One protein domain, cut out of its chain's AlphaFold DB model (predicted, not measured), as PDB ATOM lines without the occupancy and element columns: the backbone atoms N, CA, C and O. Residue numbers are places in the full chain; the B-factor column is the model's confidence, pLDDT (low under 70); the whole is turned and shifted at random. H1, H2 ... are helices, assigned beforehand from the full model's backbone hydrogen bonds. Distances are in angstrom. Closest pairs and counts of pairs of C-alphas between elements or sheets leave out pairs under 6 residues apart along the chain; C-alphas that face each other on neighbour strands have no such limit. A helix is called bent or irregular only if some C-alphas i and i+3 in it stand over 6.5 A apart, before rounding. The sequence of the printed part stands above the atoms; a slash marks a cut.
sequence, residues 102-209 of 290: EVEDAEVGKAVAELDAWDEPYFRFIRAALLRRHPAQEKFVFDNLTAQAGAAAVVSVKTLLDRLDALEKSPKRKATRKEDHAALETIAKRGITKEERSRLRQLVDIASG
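This is residues 102 to 209 of the 290 residues of an uncharacterized protein of Sorangium cellulosum (UniProt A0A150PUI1). This is an elongated body of five helices: the bent helix H1 runs along most of its length, and H3 makes a second long piece near the second arm of H1. Short H2 packs on the last turns of H1 and on H3, the kinked H4 closes the end beyond them, and H5 runs back along H3 to the first arm of H1. The printed part has 108 residues, with named helices H1, H2, H3, H4 and H5 in that order and no named strand, so its class is all helix. It is compact, with a radius of gyration of the C-alphas of 14.2 A, and spans 48 by 24 by 24 A.

H1, residues 102 to 131, begins at C-alpha 102 at (277.886, 366.461, 308.536). By its hydrogen bonds it was assigned as one helix, but it is bent: C-alphas 117 and 120 are 6.9 A apart. Its arms are H1a, residues 102 to 117, 22.2 A long, and H1b, residues 120 to 131, 16.4 A long. H2 holds residues 135 to 142. H3, residues 151 to 169, is 27.8 A long and begins at (288.027, 379.056, 300.183). H4, residues 171 to 188, is 21.6 A long and irregular, with C-alphas 175 and 178 8.1 A apart and a kink of 82 degrees near residue 178. H5, residues 194 to 207, is 19.7 A long and ends at (283.198, 373.217, 297.173).

H1 and H3 are hubs, each touching four other helices. H1a touches H3 with residues 112 to 116 alone, closest at the C-alphas of Asp 116 and Ala 153, 5.1 A, at a steep tilt of 68 degrees, only just short of about perpendicular. H1b and H3 are near each other. H1b and H2 form a helical hairpin at a shallow tilt of 25 degrees, with C-alphas 130 and 138 closest at 5.3 A. H2 and H3 form another, closest at C-alphas 141 and 163, 5.5 A. H3 touches H4 at C-alphas 167 and 180, 5.1 A. H5 touches H1a, opposite ways, at C-alphas 207 and 108, 4.7 A. Every O i to N i+4 pair is within hydrogen-bond range in H1a, H1b, H2 and H5, against 14 of 15 in H3 and 10 of 14 in H4.

The C-alphas of Glu 102 and Ala 175 are the two farthest apart, 48.6 A. Residues 170 to 175, of which 171 to 175 belong to H4, stand free. The printed part has no cut, and no link is long. Mean pLDDT of the printed part is 88.0; residues 102 to 106, 109, 152 and 209 are under 70.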
ATOM      1  N   GLU A 102     276.496 366.433 308.074       49.94
ATOM      2  CA  GLU A 102     277.886 366.461 308.536       49.94
ATOM      3  C   GLU A 102     278.822 365.797 307.509       49.94
ATOM      4  O   GLU A 102     280.013 366.117 307.447       49.94
ATOM      5  N   VAL A 103     278.284 364.890 306.681       54.78
ATOM      6  CA  VAL A 103     278.981 364.293 305.544       54.78
ATOM      7  C   VAL A 103     279.182 365.316 304.425       54.78
ATOM      8  O   VAL A 103     280.318 365.465 303.973       54.78
ATOM      9  N   GLU A 104     278.146 366.055 304.022       54.81
ATOM     10  CA  GLU A 104     278.219 367.094 302.984       54.81
ATOM     11  C   GLU A 104     279.175 368.226 303.391       54.81
ATOM     12  O   GLU A 104     280.078 368.575 302.630       54.81
ATOM     13  N   ASP A 105     279.090 368.727 304.626       60.12
ATOM     14  CA  ASP A 105     280.004 369.760 305.132       60.12
ATOM     15  C   ASP A 105     281.462 369.263 305.192       60.12
ATOM     16  O   ASP A 105     282.409 369.996 304.871       60.12
ATOM     17  N   ALA A 106     281.672 367.991 305.553       67.81
ATOM     18  CA  ALA A 106     282.993 367.372 305.511       67.81
ATOM     19  C   ALA A 106     283.503 367.188 304.073       67.81
ATOM     20  O   ALA A 106     284.709 367.299 303.834       67.81
ATOM     21  N   GLU A 107     282.626 366.908 303.110       73.88
ATOM     22  CA  GLU A 107     282.958 366.798 301.687       73.88
ATOM     23  C   GLU A 107     283.298 368.156 301.070       73.88
ATOM     24  O   GLU A 107     284.329 368.274 300.402       73.88
ATOM     25  N   VAL A 108     282.529 369.201 301.383       72.88
ATOM     26  CA  VAL A 108     282.835 370.594 301.026       72.88
ATOM     27  C   VAL A 108     284.194 370.990 301.604       72.88
ATOM     28  O   VAL A 108     285.062 371.485 300.880       72.88
ATOM     29  N   GLY A 109     284.432 370.714 302.890       68.38
ATOM     30  CA  GLY A 109     285.706 370.992 303.553       68.38
ATOM     31  C   GLY A 109     286.896 370.269 302.907       68.38
ATOM     32  O   GLY A 109     287.941 370.884 302.677       68.38
ATOM     33  N   LYS A 110     286.736 368.984 302.557       83.44
ATOM     34  CA  LYS A 110     287.754 368.197 301.837       83.44
ATOM     35  C   LYS A 110     288.021 368.761 300.444       83.44
ATOM     36  O   LYS A 110     289.183 368.921 300.083       83.44
ATOM     37  N   ALA A 111     286.977 369.104 299.692       84.25
ATOM     38  CA  ALA A 111     287.112 369.669 298.354       84.25
ATOM     39  C   ALA A 111     287.837 371.025 298.383       84.25
ATOM     40  O   ALA A 111     288.739 371.259 297.578       84.25
ATOM     41  N   VAL A 112     287.514 371.894 299.350       78.00
ATOM     42  CA  VAL A 112     288.227 373.164 299.558       78.00
ATOM     43  C   VAL A 112     289.703 372.917 299.872       78.00
ATOM     44  O   VAL A 112     290.559 373.539 299.248       78.00
ATOM     45  N   ALA A 113     290.011 372.011 300.804       83.56
ATOM     46  CA  ALA A 113     291.391 371.704 301.184       83.56
ATOM     47  C   ALA A 113     292.198 371.093 300.025       83.56
ATOM     48  O   ALA A 113     293.379 371.398 299.860       83.56
ATOM     49  N   GLU A 114     291.569 370.256 299.203       94.56
ATOM     50  CA  GLU A 114     292.206 369.660 298.031       94.56
ATOM     51  C   GLU A 114     292.509 370.709 296.955       94.56
ATOM     52  O   GLU A 114     293.622 370.745 296.430       94.56
ATOM     53  N   LEU A 115     291.559 371.603 296.664       89.00
ATOM     54  CA  LEU A 115     291.757 372.696 295.708       89.00
ATOM     55  C   LEU A 115     292.820 373.696 296.183       89.00
ATOM     56  O   LEU A 115     293.613 374.163 295.368       89.00
ATOM     57  N   ASP A 116     292.863 373.983 297.485       87.75
ATOM     58  CA  ASP A 116     293.892 374.806 298.130       87.75
ATOM     59  C   ASP A 116     295.291 374.184 298.011       87.75
ATOM     60  O   ASP A 116     296.247 374.833 297.600       87.75
ATOM     61  N   ALA A 117     295.423 372.884 298.284       92.25
ATOM     62  CA  ALA A 117     296.697 372.185 298.127       92.25
ATOM     63  C   ALA A 117     297.139 372.069 296.654       92.25
ATOM     64  O   ALA A 117     298.334 371.965 296.358       92.25
ATOM     65  N   TRP A 118     296.181 372.056 295.723       95.50
ATOM     66  CA  TRP A 118     296.439 371.941 294.292       95.50
ATOM     67  C   TRP A 118     296.876 373.276 293.668       95.50
ATOM     68  O   TRP A 118     297.775 373.296 292.826       95.50
ATOM     69  N   ASP A 119     296.282 374.407 294.046       89.56
ATOM     70  CA  ASP A 119     296.400 375.633 293.252       89.56
ATOM     71  C   ASP A 119     297.842 376.166 293.121       89.56
ATOM     72  O   ASP A 119     298.312 376.396 292.003       89.56
ATOM     73  N   GLU A 120     298.599 376.287 294.210       88.88
ATOM     74  CA  GLU A 120     299.938 376.871 294.208       88.88
ATOM     75  C   GLU A 120     300.959 376.086 293.361       88.88
ATOM     76  O   GLU A 120     301.558 376.683 292.447       88.88
ATOM     77  N   PRO A 121     301.190 374.774 293.586       92.19
ATOM     78  CA  PRO A 121     302.152 374.023 292.786       92.19
ATOM     79  C   PRO A 121     301.731 373.943 291.312       92.19
ATOM     80  O   PRO A 121     302.576 374.116 290.421       92.19
ATOM     81  N   TYR A 122     300.439 373.758 291.028       93.00
ATOM     82  CA  TYR A 122     299.963 373.588 289.658       93.00
ATOM     83  C   TYR A 122     299.888 374.903 288.880       93.00
ATOM     84  O   TYR A 122     300.210 374.916 287.690       93.00
ATOM     85  N   PHE A 123     299.591 376.041 289.512       95.31
ATOM     86  CA  PHE A 123     299.664 377.344 288.841       95.31
ATOM     87  C   PHE A 123     301.093 377.653 288.409       95.31
ATOM     88  O   PHE A 123     301.321 378.077 287.272       95.31
ATOM     89  N   ARG A 124     302.078 377.403 289.284       93.94
ATOM     90  CA  ARG A 124     303.500 377.567 288.948       93.94
ATOM     91  C   ARG A 124     303.904 376.652 287.797       93.94
ATOM     92  O   ARG A 124     304.583 377.094 286.869       93.94
ATOM     93  N   PHE A 125     303.459 375.400 287.837       92.81
ATOM     94  CA  PHE A 125     303.750 374.400 286.820       92.81
ATOM     95  C   PHE A 125     303.145 374.739 285.450       92.81
ATOM     96  O   PHE A 125     303.863 374.769 284.449       92.81
ATOM     97  N   ILE A 126     301.848 375.056 285.397       93.50
ATOM     98  CA  ILE A 126     301.141 375.421 284.161       93.50
ATOM     99  C   ILE A 126     301.746 376.699 283.577       93.50
ATOM    100  O   ILE A 126     302.012 376.763 282.374       93.50
ATOM    101  N   ARG A 127     302.041 377.694 284.421       93.62
ATOM    102  CA  ARG A 127     302.705 378.924 283.987       93.62
ATOM    103  C   ARG A 127     304.056 378.625 283.343       93.62
ATOM    104  O   ARG A 127     304.306 379.066 282.225       93.62
ATOM    105  N   ALA A 128     304.898 377.824 283.995       93.31
ATOM    106  CA  ALA A 128     306.195 377.432 283.449       93.31
ATOM    107  C   ALA A 128     306.072 376.649 282.125       93.31
ATOM    108  O   ALA A 128     306.867 376.862 281.206       93.31
ATOM    109  N   ALA A 129     305.062 375.781 282.000       92.69
ATOM    110  CA  ALA A 129     304.807 375.010 280.784       92.69
ATOM    111  C   ALA A 129     304.419 375.900 279.589       92.69
ATOM    112  O   ALA A 129     304.842 375.632 278.459       92.69
ATOM    113  N   LEU A 130     303.647 376.963 279.833       95.00
ATOM    114  CA  LEU A 130     303.177 377.874 278.791       95.00
ATOM    115  C   LEU A 130     304.186 378.983 278.469       95.00
ATOM    116  O   LEU A 130     304.378 379.290 277.297       95.00
ATOM    117  N   LEU A 131     304.887 379.535 279.463       93.75
ATOM    118  CA  LEU A 131     305.694 380.757 279.328       93.75
ATOM    119  C   LEU A 131     306.701 380.719 278.167       93.75
ATOM    120  O   LEU A 131     306.866 381.705 277.454       93.75
ATOM    121  N   ARG A 132     307.367 379.576 277.948       90.12
ATOM    122  CA  ARG A 132     308.396 379.449 276.900       90.12
ATOM    123  C   ARG A 132     307.827 379.233 275.496       90.12
ATOM    124  O   ARG A 132     308.464 379.622 274.523       90.12
ATOM    125  N   ARG A 133     306.703 378.522 275.372       90.69
ATOM    126  CA  ARG A 133     306.193 378.012 274.080       90.69
ATOM    127  C   ARG A 133     304.931 378.727 273.606       90.69
ATOM    128  O   ARG A 133     304.715 378.814 272.406       90.69
ATOM    129  N   HIS A 134     304.145 379.246 274.545       96.81
ATOM    130  CA  HIS A 134     302.821 379.832 274.343       96.81
ATOM    131  C   HIS A 134     302.634 381.090 275.217       96.81
ATOM    132  O   HIS A 134     301.705 381.147 276.024       96.81
ATOM    133  N   PRO A 135     303.514 382.110 275.119       96.25
ATOM    134  CA  PRO A 135     303.491 383.268 276.020       96.25
ATOM    135  C   PRO A 135     302.200 384.100 275.921       96.25
ATOM    136  O   PRO A 135     301.765 384.692 276.905       96.25
ATOM    137  N   ALA A 136     301.544 384.131 274.755       96.12
ATOM    138  CA  ALA A 136     300.259 384.813 274.597       96.12
ATOM    139  C   ALA A 136     299.123 384.091 275.348       96.12
ATOM    140  O   ALA A 136     298.267 384.740 275.955       96.12
ATOM    141  N   GLN A 137     299.123 382.757 275.330       97.44
ATOM    142  CA  GLN A 137     298.171 381.922 276.063       97.44
ATOM    143  C   GLN A 137     298.463 381.942 277.560       97.44
ATOM    144  O   GLN A 137     297.521 382.054 278.333       97.44
ATOM    145  N   GLU A 138     299.736 381.910 277.970       96.94
ATOM    146  CA  GLU A 138     300.132 382.116 279.369       96.94
ATOM    147  C   GLU A 138     299.538 383.420 279.898       96.94
ATOM    148  O   GLU A 138     298.786 383.392 280.871       96.94
ATOM    149  N   LYS A 139     299.768 384.535 279.191       96.50
ATOM    150  CA  LYS A 139     299.250 385.845 279.587       96.50
ATOM    151  C   LYS A 139     297.728 385.858 279.668       96.50
ATOM    152  O   LYS A 139     297.183 386.439 280.593       96.50
ATOM    153  N   PHE A 140     297.034 385.231 278.719       95.88
ATOM    154  CA  PHE A 140     295.572 385.155 278.742       95.88
ATOM    155  C   PHE A 140     295.046 384.326 279.919       95.88
ATOM    156  O   PHE A 140     294.127 384.753 280.617       95.88
ATOM    157  N   VAL A 141     295.621 383.143 280.138       95.12
ATOM    158  CA  VAL A 141     295.202 382.223 281.198       95.12
ATOM    159  C   VAL A 141     295.492 382.823 282.571       95.12
ATOM    160  O   VAL A 141     294.662 382.719 283.471       95.12
ATOM    161  N   PHE A 142     296.618 383.518 282.724       94.12
ATOM    162  CA  PHE A 142     297.087 384.028 284.007       94.12
ATOM    163  C   PHE A 142     296.903 385.536 284.230       94.12
ATOM    164  O   PHE A 142     297.407 386.067 285.223       94.12
ATOM    165  N   ASP A 143     296.168 386.236 283.362       91.12
ATOM    166  CA  ASP A 143     295.916 387.672 283.527       91.12
ATOM    167  C   ASP A 143     295.250 387.956 284.881       91.12
ATOM    168  O   ASP A 143     294.139 387.487 285.144       91.12
ATOM    169  N   ASN A 144     295.947 388.682 285.759       88.31
ATOM    170  CA  ASN A 144     295.528 388.953 287.140       88.31
ATOM    171  C   ASN A 144     295.107 387.701 287.939       88.31
ATOM    172  O   ASN A 144     294.238 387.784 288.804       88.31
ATOM    173  N   LEU A 145     295.707 386.543 287.644       88.25
ATOM    174  CA  LEU A 145     295.410 385.279 288.313       88.25
ATOM    175  C   LEU A 145     296.655 384.733 289.019       88.25
ATOM    176  O   LEU A 145     297.699 384.484 288.407       88.25
ATOM    177  N   THR A 146     296.514 384.529 290.322       85.25
ATOM    178  CA  THR A 146     297.521 383.962 291.225       85.25
ATOM    179  C   THR A 146     296.854 382.936 292.131       85.25
ATOM    180  O   THR A 146     295.654 383.052 292.387       85.25
ATOM    181  N   ALA A 147     297.628 381.973 292.633       84.25
ATOM    182  CA  ALA A 147     297.171 381.058 293.676       84.25
ATOM    183  C   ALA A 147     296.681 381.845 294.901       84.25
ATOM    184  O   ALA A 147     297.134 382.971 295.144       84.25
ATOM    185  N   GLN A 148     295.705 381.295 295.605       80.00
ATOM    186  CA  GLN A 148     295.077 381.854 296.795       80.00
ATOM    187  C   GLN A 148     295.117 380.807 297.913       80.00
ATOM    188  O   GLN A 148     295.714 379.761 297.740       80.00
ATOM    189  N   ALA A 149     294.548 381.127 299.077       71.56
ATOM    190  CA  ALA A 149     294.510 380.206 300.206       71.56
ATOM    191  C   ALA A 149     293.069 379.957 300.679       71.56
ATOM    192  O   ALA A 149     292.240 380.879 300.670       71.56
ATOM    193  N   GLY A 150     292.792 378.740 301.141       72.81
ATOM    194  CA  GLY A 150     291.500 378.293 301.654       72.81
ATOM    195  C   GLY A 150     290.374 378.442 300.629       72.81
ATOM    196  O   GLY A 150     290.560 378.229 299.436       72.81
ATOM    197  N   ALA A 151     289.194 378.894 301.064       70.69
ATOM    198  CA  ALA A 151     288.027 379.056 300.183       70.69
ATOM    199  C   ALA A 151     288.274 379.967 298.957       70.69
ATOM    200  O   ALA A 151     287.589 379.857 297.941       70.69
ATOM    201  N   ALA A 152     289.267 380.864 299.005       62.06
ATOM    202  CA  ALA A 152     289.622 381.692 297.853       62.06
ATOM    203  C   ALA A 152     290.324 380.903 296.725       62.06
ATOM    204  O   ALA A 152     290.276 381.348 295.575       62.06
ATOM    205  N   ALA A 153     290.927 379.745 297.026       73.88
ATOM    206  CA  ALA A 153     291.526 378.846 296.039       73.88
ATOM    207  C   ALA A 153     290.469 378.228 295.103       73.88
ATOM    208  O   ALA A 153     290.696 378.082 293.905       73.88
ATOM    209  N   VAL A 154     289.249 377.988 295.595       75.38
ATOM    210  CA  VAL A 154     288.125 377.513 294.763       75.38
ATOM    211  C   VAL A 154     287.861 378.479 293.603       75.38
ATOM    212  O   VAL A 154     287.722 378.081 292.445       75.38
ATOM    213  N   VAL A 155     287.872 379.785 293.889       77.69
ATOM    214  CA  VAL A 155     287.632 380.836 292.890       77.69
ATOM    215  C   VAL A 155     288.802 380.967 291.910       77.69
ATOM    216  O   VAL A 155     288.576 381.176 290.711       77.69
ATOM    217  N   SER A 156     290.048 380.853 292.384       76.81
ATOM    218  CA  SER A 156     291.234 380.919 291.519       76.81
ATOM    219  C   SER A 156     291.262 379.726 290.553       76.81
ATOM    220  O   SER A 156     291.409 379.931 289.344       76.81
ATOM    221  N   VAL A 157     291.028 378.505 291.048       90.81
ATOM    222  CA  VAL A 157     290.989 377.277 290.241       90.81
ATOM    223  C   VAL A 157     289.824 377.308 289.254       90.81
ATOM    224  O   VAL A 157     290.036 377.076 288.064       90.81
ATOM    225  N   LYS A 158     288.620 377.710 289.679       90.44
ATOM    226  CA  LYS A 158     287.485 377.907 288.762       90.44
ATOM    227  C   LYS A 158     287.834 378.867 287.621       90.44
ATOM    228  O   LYS A 158     287.569 378.575 286.456       90.44
ATOM    229  N   THR A 159     288.469 379.995 287.943       90.25
ATOM    230  CA  THR A 159     288.880 381.000 286.948       90.25
ATOM    231  C   THR A 159     289.910 380.438 285.968       90.25
ATOM    232  O   THR A 159     289.825 380.708 284.767       90.25
ATOM    233  N   LEU A 160     290.872 379.647 286.453       96.19
ATOM    234  CA  LEU A 160     291.830 378.945 285.602       96.19
ATOM    235  C   LEU A 160     291.097 378.026 284.612       96.19
ATOM    236  O   LEU A 160     291.324 378.130 283.406       96.19
ATOM    237  N   LEU A 161     290.199 377.170 285.106       95.81
ATOM    238  CA  LEU A 161     289.446 376.215 284.289       95.81
ATOM    239  C   LEU A 161     288.580 376.924 283.239       95.81
ATOM    240  O   LEU A 161     288.624 376.558 282.066       95.81
ATOM    241  N   ASP A 162     287.879 377.999 283.619       93.81
ATOM    242  CA  ASP A 162     287.074 378.819 282.702       93.81
ATOM    243  C   ASP A 162     287.926 379.382 281.550       93.81
ATOM    244  O   ASP A 162     287.497 379.424 280.392       93.81
ATOM    245  N   ARG A 163     289.171 379.782 281.834       96.75
ATOM    246  CA  ARG A 163     290.098 380.301 280.820       96.75
ATOM    247  C   ARG A 163     290.688 379.200 279.944       96.75
ATOM    248  O   ARG A 163     290.848 379.425 278.746       96.75
ATOM    249  N   LEU A 164     290.965 378.017 280.491       95.94
ATOM    250  CA  LEU A 164     291.384 376.857 279.697       95.94
ATOM    251  C   LEU A 164     290.263 376.395 278.754       95.94
ATOM    252  O   LEU A 164     290.518 376.106 277.587       95.94
ATOM    253  N   ASP A 165     289.009 376.427 279.202       94.12
ATOM    254  CA  ASP A 165     287.857 376.169 278.337       94.12
ATOM    255  C   ASP A 165     287.694 377.267 277.283       94.12
ATOM    256  O   ASP A 165     287.368 376.992 276.127       94.12
ATOM    257  N   ALA A 166     287.976 378.523 277.632       94.69
ATOM    258  CA  ALA A 166     287.959 379.606 276.662       94.69
ATOM    259  C   ALA A 166     289.019 379.427 275.559       94.69
ATOM    260  O   ALA A 166     288.715 379.737 274.406       94.69
ATOM    261  N   LEU A 167     290.211 378.903 275.876       95.00
ATOM    262  CA  LEU A 167     291.197 378.499 274.862       95.00
ATOM    263  C   LEU A 167     290.621 377.430 273.920       95.00
ATOM    264  O   LEU A 167     290.813 377.499 272.709       95.00
ATOM    265  N   GLU A 168     289.874 376.469 274.465       93.38
ATOM    266  CA  GLU A 168     289.349 375.335 273.704       93.38
ATOM    267  C   GLU A 168     288.186 375.715 272.782       93.38
ATOM    268  O   GLU A 168     288.173 375.332 271.610       93.38
ATOM    269  N   LYS A 169     287.196 376.461 273.295       92.38
ATOM    270  CA  LYS A 169     285.905 376.647 272.609       92.38
ATOM    271  C   LYS A 169     285.473 378.094 272.367       92.38
ATOM    272  O   LYS A 169     284.598 378.302 271.528       92.38
ATOM    273  N   SER A 170     286.085 379.111 272.987       90.62
ATOM    274  CA  SER A 170     285.557 380.489 272.920       90.62
ATOM    275  C   SER A 170     285.522 381.061 271.492       90.62
ATOM    276  O   SER A 170     286.574 381.183 270.854       90.62
ATOM    277  N   PRO A 171     284.354 381.508 270.984       89.44
ATOM    278  CA  PRO A 171     284.251 382.137 269.664       89.44
ATOM    279  C   PRO A 171     285.149 383.372 269.512       89.44
ATOM    280  O   PRO A 171     285.711 383.604 268.443       89.44
ATOM    281  N   LYS A 172     285.362 384.119 270.606       91.31
ATOM    282  CA  LYS A 172     286.220 385.317 270.647       91.31
ATOM    283  C   LYS A 172     287.691 385.015 270.335       91.31
ATOM    284  O   LYS A 172     288.440 385.926 270.002       91.31
ATOM    285  N   ARG A 173     288.097 383.745 270.425       91.50
ATOM    286  CA  ARG A 173     289.463 383.267 270.178       91.50
ATOM    287  C   ARG A 173     289.606 382.481 268.875       91.50
ATOM    288  O   ARG A 173     290.534 381.700 268.708       91.50
ATOM    289  N   LYS A 174     288.688 382.662 267.917       90.31
ATOM    290  CA  LYS A 174     288.765 381.979 266.612       90.31
ATOM    291  C   LYS A 174     290.073 382.284 265.868       90.31
ATOM    292  O   LYS A 174     290.620 381.392 265.233       90.31
ATOM    293  N   ALA A 175     290.589 383.510 265.994       93.44
ATOM    294  CA  ALA A 175     291.832 383.936 265.348       93.44
ATOM    295  C   ALA A 175     293.090 383.230 265.890       93.44
ATOM    296  O   ALA A 175     294.032 383.038 265.135       93.44
ATOM    297  N   THR A 176     293.094 382.828 267.166       93.81
ATOM    298  CA  THR A 176     294.235 382.176 267.842       93.81
ATOM    299  C   THR A 176     293.997 380.690 268.099       93.81
ATOM    300  O   THR A 176     294.690 380.073 268.904       93.81
ATOM    301  N   ARG A 177     292.976 380.098 267.464       95.19
ATOM    302  CA  ARG A 177     292.466 378.772 267.834       95.19
ATOM    303  C   ARG A 177     293.530 377.682 267.709       95.19
ATOM    304  O   ARG A 177     293.587 376.785 268.544       95.19
ATOM    305  N   LYS A 178     294.383 377.764 266.687       95.81
ATOM    306  CA  LYS A 178     295.454 376.789 266.454       95.81
ATOM    307  C   LYS A 178     296.507 376.847 267.563       95.81
ATOM    308  O   LYS A 178     296.898 375.807 268.087       95.81
ATOM    309  N   GLU A 179     296.936 378.047 267.940       96.06
ATOM    310  CA  GLU A 179     297.896 378.275 269.022       96.06
ATOM    311  C   GLU A 179     297.299 377.893 270.382       96.06
ATOM    312  O   GLU A 179     297.974 377.295 271.217       96.06
ATOM    313  N   ASP A 180     296.012 378.172 270.584       96.75
ATOM    314  CA  ASP A 180     295.283 377.826 271.802       96.75
ATOM    315  C   ASP A 180     295.199 376.302 271.995       96.75
ATOM    316  O   ASP A 180     295.499 375.803 273.080       96.75
ATOM    317  N   HIS A 181     294.896 375.537 270.940       97.25
ATOM    318  CA  HIS A 181     294.943 374.073 271.006       97.25
ATOM    319  C   HIS A 181     296.364 373.538 271.222       97.25
ATOM    320  O   HIS A 181     296.543 372.616 272.015       97.25
ATOM    321  N   ALA A 182     297.391 374.140 270.613       97.19
ATOM    322  CA  ALA A 182     298.782 373.744 270.854       97.19
ATOM    323  C   ALA A 182     299.224 373.987 272.315       97.19
ATOM    324  O   ALA A 182     300.008 373.210 272.880       97.19
ATOM    325  N   ALA A 183     298.707 375.042 272.951       96.75
ATOM    326  CA  ALA A 183     298.895 375.302 274.375       96.75
ATOM    327  C   ALA A 183     298.201 374.240 275.240       96.75
ATOM    328  O   ALA A 183     298.837 373.679 276.137       96.75
ATOM    329  N   LEU A 184     296.946 373.898 274.921       96.94
ATOM    330  CA  LEU A 184     296.196 372.836 275.600       96.94
ATOM    331  C   LEU A 184     296.882 371.466 275.468       96.94
ATOM    332  O   LEU A 184     297.025 370.751 276.455       96.94
ATOM    333  N   GLU A 185     297.405 371.122 274.291       96.81
ATOM    334  CA  GLU A 185     298.197 369.899 274.099       96.81
ATOM    335  C   GLU A 185     299.478 369.890 274.941       96.81
ATOM    336  O   GLU A 185     299.915 368.843 275.421       96.81
ATOM    337  N   THR A 186     300.105 371.056 275.119       95.19
ATOM    338  CA  THR A 186     301.333 371.174 275.911       95.19
ATOM    339  C   THR A 186     301.067 370.892 277.386       95.19
ATOM    340  O   THR A 186     301.847 370.160 277.992       95.19
ATOM    341  N   ILE A 187     299.977 371.417 277.953       94.62
ATOM    342  CA  ILE A 187     299.608 371.156 279.353       94.62
ATOM    343  C   ILE A 187     299.011 369.749 279.544       94.62
ATOM    344  O   ILE A 187     299.274 369.115 280.565       94.62
ATOM    345  N   ALA A 188     298.325 369.195 278.539       94.31
ATOM    346  CA  ALA A 188     297.826 367.818 278.571       94.31
ATOM    347  C   ALA A 188     298.969 366.791 278.616       94.31
ATOM    348  O   ALA A 188     298.966 365.896 279.457       94.31
ATOM    349  N   LYS A 189     300.036 366.984 277.820       93.56
ATOM    350  CA  LYS A 189     301.289 366.184 277.878       93.56
ATOM    351  C   LYS A 189     302.044 366.298 279.209       93.56
ATOM    352  O   LYS A 189     303.141 365.753 279.357       93.56
ATOM    353  N   ARG A 190     301.536 367.103 280.132       89.56
ATOM    354  CA  ARG A 190     302.123 367.413 281.431       89.56
ATOM    355  C   ARG A 190     301.200 367.014 282.585       89.56
ATOM    356  O   ARG A 190     301.527 367.316 283.721       89.56
ATOM    357  N   GLY A 191     300.100 366.316 282.292       88.56
ATOM    358  CA  GLY A 191     299.167 365.779 283.285       88.56
ATOM    359  C   GLY A 191     297.885 366.594 283.457       88.56
ATOM    360  O   GLY A 191     296.954 366.105 284.076       88.56
ATOM    361  N   ILE A 192     297.780 367.791 282.863       93.81
ATOM    362  CA  ILE A 192     296.561 368.618 282.926       93.81
ATOM    363  C   ILE A 192     295.666 368.272 281.741       93.81
ATOM    364  O   ILE A 192     295.544 369.026 280.770       93.81
ATOM    365  N   THR A 193     295.127 367.057 281.777       94.50
ATOM    366  CA  THR A 193     294.286 366.507 280.713       94.50
ATOM    367  C   THR A 193     292.853 367.042 280.799       94.50
ATOM    368  O   THR A 193     292.522 367.877 281.644       94.50
ATOM    369  N   LYS A 194     291.974 366.606 279.889       93.38
ATOM    370  CA  LYS A 194     290.544 366.935 279.988       93.38
ATOM    371  C   LYS A 194     289.914 366.292 281.219       93.38
ATOM    372  O   LYS A 194     289.094 366.924 281.872       93.38
ATOM    373  N   GLU A 195     290.348 365.084 281.542       93.31
ATOM    374  CA  GLU A 195     289.889 364.299 282.683       93.31
ATOM    375  C   GLU A 195     290.282 364.989 283.993       93.31
ATOM    376  O   GLU A 195     289.420 365.217 284.834       93.31
ATOM    377  N   GLU A 196     291.535 365.439 284.125       94.19
ATOM    378  CA  GLU A 196     291.968 366.189 285.314       94.19
ATOM    379  C   GLU A 196     291.226 367.529 285.443       94.19
ATOM    380  O   GLU A 196     290.759 367.883 286.522       94.19
ATOM    381  N   ARG A 197     291.020 368.261 284.336       95.50
ATOM    382  CA  ARG A 197     290.186 369.478 284.358       95.50
ATOM    383  C   ARG A 197     288.744 369.182 284.781       95.50
ATOM    384  O   ARG A 197     288.159 369.993 285.491       95.50
ATOM    385  N   SER A 198     288.182 368.048 284.363       95.56
ATOM    386  CA  SER A 198     286.836 367.616 284.749       95.56
ATOM    387  C   SER A 198     286.754 367.257 286.232       95.56
ATOM    388  O   SER A 198     285.820 367.678 286.903       95.56
ATOM    389  N   ARG A 199     287.748 366.540 286.768       96.81
ATOM    390  CA  ARG A 199     287.842 366.252 288.204       96.81
ATOM    391  C   ARG A 199     287.896 367.542 289.025       96.81
ATOM    392  O   ARG A 199     287.168 367.687 289.999       96.81
ATOM    393  N   LEU A 200     288.707 368.513 288.603       94.88
ATOM    394  CA  LEU A 200     288.799 369.808 289.284       94.88
ATOM    395  C   LEU A 200     287.492 370.608 289.198       94.88
ATOM    396  O   LEU A 200     287.170 371.329 290.137       94.88
ATOM    397  N   ARG A 201     286.723 370.476 288.107       92.38
ATOM    398  CA  ARG A 201     285.367 371.048 288.020       92.38
ATOM    399  C   ARG A 201     284.443 370.442 289.068       92.38
ATOM    400  O   ARG A 201     283.830 371.205 289.795       92.38
ATOM    401  N   GLN A 202     284.424 369.118 289.201       91.12
ATOM    402  CA  GLN A 202     283.606 368.440 290.210       91.12
ATOM    403  C   GLN A 202     283.960 368.903 291.628       91.12
ATOM    404  O   GLN A 202     283.072 369.226 292.403       91.12
ATOM    405  N   LEU A 203     285.253 369.026 291.945       87.94
ATOM    406  CA  LEU A 203     285.690 369.571 293.235       87.94
ATOM    407  C   LEU A 203     285.248 371.024 293.434       87.94
ATOM    408  O   LEU A 203     284.859 371.394 294.536       87.94
ATOM    409  N   VAL A 204     285.299 371.854 292.387       82.44
ATOM    410  CA  VAL A 204     284.793 373.234 292.442       82.44
ATOM    411  C   VAL A 204     283.284 373.254 292.665       82.44
ATOM    412  O   VAL A 204     282.817 374.090 293.434       82.44
ATOM    413  N   ASP A 205     282.534 372.358 292.028       80.44
ATOM    414  CA  ASP A 205     281.081 372.275 292.160       80.44
ATOM    415  C   ASP A 205     280.693 371.825 293.576       80.44
ATOM    416  O   ASP A 205     279.884 372.495 294.213       80.44
ATOM    417  N   ILE A 206     281.356 370.795 294.121       77.31
ATOM    418  CA  ILE A 206     281.208 370.358 295.521       77.31
ATOM    419  C   ILE A 206     281.571 371.502 296.475       77.31
ATOM    420  O   ILE A 206     280.765 371.886 297.313       77.31
ATOM    421  N   ALA A 207     282.742 372.125 296.309       75.00
ATOM    422  CA  ALA A 207     283.198 373.217 297.173       75.00
ATOM    423  C   ALA A 207     282.334 374.488 297.074       75.00
ATOM    424  O   ALA A 207     282.362 375.326 297.975       75.00
ATOM    425  N   SER A 208     281.594 374.654 295.975       73.00
ATOM    426  CA  SER A 208     280.633 375.744 295.783       73.00
ATOM    427  C   SER A 208     279.214 375.358 296.211       73.00
ATOM    428  O   SER A 208     278.324 376.182 296.032       73.00
ATOM    429  N   GLY A 209     279.009 374.134 296.724       61.09
ATOM    430  CA  GLY A 209     277.733 373.553 297.158       61.09
ATOM    431  C   GLY A 209     276.730 373.264 296.034       61.09
ATOM    432  O   GLY A 209     275.531 373.192 296.265       61.09
TER     433      GLY A 209